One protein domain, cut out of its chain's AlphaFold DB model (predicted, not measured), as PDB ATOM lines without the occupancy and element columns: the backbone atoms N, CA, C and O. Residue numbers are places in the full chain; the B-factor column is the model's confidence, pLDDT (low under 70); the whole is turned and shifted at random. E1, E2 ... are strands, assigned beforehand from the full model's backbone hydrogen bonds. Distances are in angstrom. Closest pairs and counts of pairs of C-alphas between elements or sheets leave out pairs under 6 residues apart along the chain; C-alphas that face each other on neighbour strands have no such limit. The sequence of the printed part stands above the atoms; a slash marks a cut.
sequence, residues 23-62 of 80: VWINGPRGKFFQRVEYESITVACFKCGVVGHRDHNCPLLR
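AT A GLANCE: This is residues 23 to 62 of the 80 residues of the protein "CCHC-type domain-containing protein" of Apostasia shenzhenica (UniProt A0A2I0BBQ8). There is little regular structure here: a two-stranded hairpin, E1 and E2, at one end, and from it a long winding stretch, residues 36 to 62, that bends at Ser 40 and folds back on itself at the far end. The tip of the hairpin, residues 26 to 31, stands free. The printed part has 40 residues, with no named helix and two named strands, E1 then E2, antiparallel; the class is all strand, with 11 residues in named elements. It is extended, with a radius of gyration of the C-alphas of 15.1 A, and spans 45 by 23 by 10 A.

IN THESE COORDINATES: Find C-alpha 23 at (172.088, 156.806, 139.336), where E1, residues 23 to 27, begins; it is 12.1 A long. E2, residues 30 to 35, runs 16.1 A to C-alpha 35 at (170.083, 154.003, 133.754).

HOW THE PARTS SIT: Look across the hairpin of E1 and E2, joined by a tight link: the strands are antiparallel, at 147 degrees between directions. C-alphas 24 and 33 face each other at 4.5 A. N 25 and O 32, 2.9 A apart, are within hydrogen-bond range.

THE WHOLE: The C-alphas farthest apart, of Pro 28 and Arg 62, are 45.8 A apart. The printed part has no cut. Mean pLDDT of the printed part is 90.9; residue 62 is under 70.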
ATOM      1  N   VAL A  23     171.149 156.330 138.325       93.31
ATOM      2  CA  VAL A  23     172.088 156.806 139.336       93.31
ATOM      3  C   VAL A  23     173.310 157.409 138.664       93.31
ATOM      4  O   VAL A  23     173.790 156.930 137.639       93.31
ATOM      5  N   TRP A  24     173.826 158.479 139.254       95.69
ATOM      6  CA  TRP A  24     175.118 159.018 138.861       95.69
ATOM      7  C   TRP A  24     176.224 158.228 139.549       95.69
ATOM      8  O   TRP A  24     176.242 158.139 140.777       95.69
ATOM      9  N   ILE A  25     177.144 157.686 138.758       94.56
ATOM     10  CA  ILE A  25     178.277 156.898 139.239       94.56
ATOM     11  C   ILE A  25     179.555 157.674 138.942       94.56
ATOM     12  O   ILE A  25     179.762 158.153 137.826       94.56
ATOM     13  N   ASN A  26     180.417 157.792 139.948       96.00
ATOM     14  CA  ASN A  26     181.768 158.304 139.769       96.00
ATOM     15  C   ASN A  26     182.672 157.124 139.411       96.00
ATOM     16  O   ASN A  26     182.898 156.247 140.242       96.00
ATOM     17  N   GLY A  27     183.139 157.080 138.166       92.69
ATOM     18  CA  GLY A  27     184.064 156.061 137.690       92.69
ATOM     19  C   GLY A  27     185.481 156.603 137.479       92.69
ATOM     20  O   GLY A  27     185.699 157.815 137.520       92.69
ATOM     21  N   PRO A  28     186.444 155.723 137.156       93.00
ATOM     22  CA  PRO A  28     187.832 156.116 136.882       93.00
ATOM     23  C   PRO A  28     187.974 157.091 135.704       93.00
ATOM     24  O   PRO A  28     188.914 157.872 135.651       93.00
ATOM     25  N   ARG A  29     187.029 157.052 134.755       93.06
ATOM     26  CA  ARG A  29     186.984 157.921 133.565       93.06
ATOM     27  C   ARG A  29     186.048 159.124 133.738       93.06
ATOM     28  O   ARG A  29     185.637 159.727 132.753       93.06
ATOM     29  N   GLY A  30     185.676 159.441 134.978       95.31
ATOM     30  CA  GLY A  30     184.757 160.523 135.306       95.31
ATOM     31  C   GLY A  30     183.346 160.054 135.658       95.31
ATOM     32  O   GLY A  30     183.062 158.863 135.823       95.31
ATOM     33  N   LYS A  31     182.462 161.036 135.831       96.94
ATOM     34  CA  LYS A  31     181.082 160.842 136.274       96.94
ATOM     35  C   LYS A  31     180.175 160.529 135.085       96.94
ATOM     36  O   LYS A  31     180.160 161.276 134.111       96.94
ATOM     37  N   PHE A  32     179.389 159.464 135.184       95.88
ATOM     38  CA  PHE A  32     178.431 159.068 134.149       95.88
ATOM     39  C   PHE A  32     177.078 158.682 134.754       95.88
ATOM     40  O   PHE A  32     176.983 158.321 135.931       95.88
ATOM     41  N   PHE A  33     176.017 158.807 133.958       96.12
ATOM     42  CA  PHE A  33     174.665 158.447 134.373       96.12
ATOM     43  C   PHE A  33     174.358 157.013 133.949       96.12
ATOM     44  O   PHE A  33     174.309 156.711 132.757       96.12
ATOM     45  N   GLN A  34     174.133 156.141 134.924       95.12
ATOM     46  CA  GLN A  34     173.711 154.768 134.694       95.12
ATOM     47  C   GLN A  34     172.190 154.688 134.812       95.12
ATOM     48  O   GLN A  34     171.632 154.948 135.879       95.12
ATOM     49  N   ARG A  35     171.519 154.304 133.724       95.94
ATOM     50  CA  ARG A  35     170.083 154.003 133.754       95.94
ATOM     51  C   ARG A  35     169.835 152.749 134.584       95.94
ATOM     52  O   ARG A  35     170.626 151.806 134.517       95.94
ATOM     53  N   VAL A  36     168.762 152.772 135.367       92.75
ATOM     54  CA  VAL A  36     168.317 151.629 136.167       92.75
ATOM     55  C   VAL A  36     167.022 151.116 135.561       92.75
ATOM     56  O   VAL A  36     166.039 151.848 135.470       92.75
ATOM     57  N   GLU A  37     167.044 149.854 135.155       91.50
ATOM     58  CA  GLU A  37     165.876 149.136 134.668       91.50
ATOM     59  C   GLU A  37     165.371 148.235 135.787       91.50
ATOM     60  O   GLU A  37     166.140 147.511 136.422       91.50
ATOM     61  N   TYR A  38     164.077 148.338 136.071       90.50
ATOM     62  CA  TYR A  38     163.437 147.523 137.087       90.50
ATOM     63  C   TYR A  38     162.604 146.447 136.410       90.50
ATOM     64  O   TYR A  38     161.644 146.747 135.702       90.50
ATOM     65  N   GLU A  39     162.948 145.197 136.673       89.81
ATOM     66  CA  GLU A  39     162.207 144.041 136.185       89.81
ATOM     67  C   GLU A  39     161.298 143.485 137.286       89.81
ATOM     68  O   GLU A  39     161.580 143.612 138.479       89.81
ATOM     69  N   SER A  40     160.200 142.841 136.883       86.94
ATOM     70  CA  SER A  40     159.299 142.101 137.783       86.94
ATOM     71  C   SER A  40     158.675 142.914 138.934       86.94
ATOM     72  O   SER A  40     158.283 142.349 139.956       86.94
ATOM     73  N   ILE A  41     158.525 144.236 138.783       86.44
ATOM     74  CA  ILE A  41     157.754 145.051 139.732       86.44
ATOM     75  C   ILE A  41     156.262 144.872 139.452       86.44
ATOM     76  O   ILE A  41     155.763 145.260 138.401       86.44
ATOM     77  N   THR A  42     155.536 144.303 140.413       81.81
ATOM     78  CA  THR A  42     154.120 143.938 140.246       81.81
ATOM     79  C   THR A  42     153.186 145.145 140.159       81.81
ATOM     80  O   THR A  42     152.283 145.166 139.324       81.81
ATOM     81  N   VAL A  43     153.367 146.147 141.024       88.25
ATOM     82  CA  VAL A  43     152.484 147.321 141.104       88.25
ATOM     83  C   VAL A  43     153.312 148.582 141.339       88.25
ATOM     84  O   VAL A  43     153.612 148.923 142.480       88.25
ATOM     85  N   ALA A  44     153.667 149.287 140.266       89.69
ATOM     86  CA  ALA A  44     154.240 150.631 140.324       89.69
ATOM     87  C   ALA A  44     153.193 151.682 139.929       89.69
ATOM     88  O   ALA A  44     152.414 151.473 138.999       89.69
ATOM     89  N   CYS A  45     153.192 152.817 140.625       92.12
ATOM     90  CA  CYS A  45     152.377 153.974 140.273       92.12
ATOM     91  C   CYS A  45     153.142 154.875 139.298       92.12
ATOM     92  O   CYS A  45     154.203 155.392 139.649       92.12
ATOM     93  N   PHE A  46     152.598 155.138 138.113       89.31
ATOM     94  CA  PHE A  46     153.229 156.004 137.109       89.31
ATOM     95  C   PHE A  46     153.040 157.496 137.403       89.31
ATOM     96  O   PHE A  46     153.723 158.334 136.818       89.31
ATOM     97  N   LYS A  47     152.161 157.844 138.353       90.81
ATOM     98  CA  LYS A  47     151.967 159.233 138.803       90.81
ATOM     99  C   LYS A  47     152.998 159.695 139.827       90.81
ATOM    100  O   LYS A  47     153.439 160.835 139.767       90.81
ATOM    101  N   CYS A  48     153.341 158.845 140.796       91.19
ATOM    102  CA  CYS A  48     154.273 159.204 141.873       91.19
ATOM    103  C   CYS A  48     155.560 158.369 141.883       91.19
ATOM    104  O   CYS A  48     156.463 158.679 142.650       91.19
ATOM    105  N   GLY A  49     155.658 157.318 141.065       90.44
ATOM    106  CA  GLY A  49     156.833 156.451 140.957       90.44
ATOM    107  C   GLY A  49     157.019 155.458 142.108       90.44
ATOM    108  O   GLY A  49     158.030 154.764 142.134       90.44
ATOM    109  N   VAL A  50     156.097 155.396 143.073       93.50
ATOM    110  CA  VAL A  50     156.186 154.534 144.267       93.50
ATOM    111  C   VAL A  50     155.548 153.167 143.992       93.50
ATOM    112  O   VAL A  50     154.550 153.066 143.273       93.50
ATOM    113  N   VAL A  51     156.102 152.112 144.590       92.50
ATOM    114  CA  VAL A  51     155.567 150.743 144.499       92.50
ATOM    115  C   VAL A  51     154.446 150.526 145.526       92.50
ATOM    116  O   VAL A  51     154.461 151.088 146.618       92.50
ATOM    117  N   GLY A  52     153.461 149.692 145.187       91.31
ATOM    118  CA  GLY A  52     152.412 149.228 146.103       91.31
ATOM    119  C   GLY A  52     151.011 149.777 145.827       91.31
ATOM    120  O   GLY A  52     150.061 149.372 146.490       91.31
ATOM    121  N   HIS A  53     150.844 150.663 144.842       92.88
ATOM    122  CA  HIS A  53     149.524 151.130 144.411       92.88
ATOM    123  C   HIS A  53     149.492 151.480 142.920       92.88
ATOM    124  O   HIS A  53     150.517 151.761 142.308       92.88
ATOM    125  N   ARG A  54     148.288 151.466 142.340       92.19
ATOM    126  CA  ARG A  54     148.036 151.927 140.968       92.19
ATOM    127  C   ARG A  54     147.683 153.407 140.956       92.19
ATOM    128  O   ARG A  54     147.211 153.943 141.957       92.19
ATOM    129  N   ASP A  55     147.783 154.017 139.786       91.44
ATOM    130  CA  ASP A  55     147.505 155.432 139.552       91.44
ATOM    131  C   ASP A  55     146.183 155.925 140.146       91.44
ATOM    132  O   ASP A  55     146.164 156.993 140.743       91.44
ATOM    133  N   HIS A  56     145.089 155.161 140.042       89.75
ATOM    134  CA  HIS A  56     143.779 155.550 140.593       89.75
ATOM    135  C   HIS A  56     143.762 155.675 142.126       89.75
ATOM    136  O   HIS A  56     142.971 156.438 142.673       89.75
ATOM    137  N   ASN A  57     144.664 154.972 142.811       89.81
ATOM    138  CA  ASN A  57     144.815 155.004 144.265       89.81
ATOM    139  C   ASN A  57     146.013 155.858 144.707       89.81
ATOM    140  O   ASN A  57     146.452 155.750 145.849       89.81
ATOM    141  N   CYS A  58     146.549 156.701 143.818       92.00
ATOM    142  CA  CYS A  58     147.704 157.530 144.131       92.00
ATOM    143  C   CYS A  58     147.381 158.563 145.227       92.00
ATOM    144  O   CYS A  58     146.449 159.354 145.055       92.00
ATOM    145  N   PRO A  59     148.162 158.620 146.325       87.94
ATOM    146  CA  PRO A  59     147.964 159.597 147.395       87.94
ATOM    147  C   PRO A  59     148.038 161.048 146.922       87.94
ATOM    148  O   PRO A  59     147.394 161.900 147.516       87.94
ATOM    149  N   LEU A  60     148.773 161.327 145.839       87.12
ATOM    150  CA  LEU A  60     148.865 162.670 145.257       87.12
ATOM    151  C   LEU A  60     147.563 163.122 144.577       87.12
ATOM    152  O   LEU A  60     147.373 164.315 144.370       87.12
ATOM    153  N   LEU A  61     146.665 162.194 144.224       82.44
ATOM    154  CA  LEU A  61     145.363 162.535 143.638       82.44
ATOM    155  C   LEU A  61     144.333 162.948 144.680       82.44
ATOM    156  O   LEU A  61     143.351 163.603 144.339       82.44
ATOM    157  N   ARG A  62     144.520 162.544 145.938       69.62
ATOM    158  CA  ARG A  62     143.667 163.004 147.027       69.62
ATOM    159  C   ARG A  62     144.366 164.201 147.657       69.62
ATOM    160  O   ARG A  62     145.481 164.039 148.144       69.62
TER     161      ARG A  62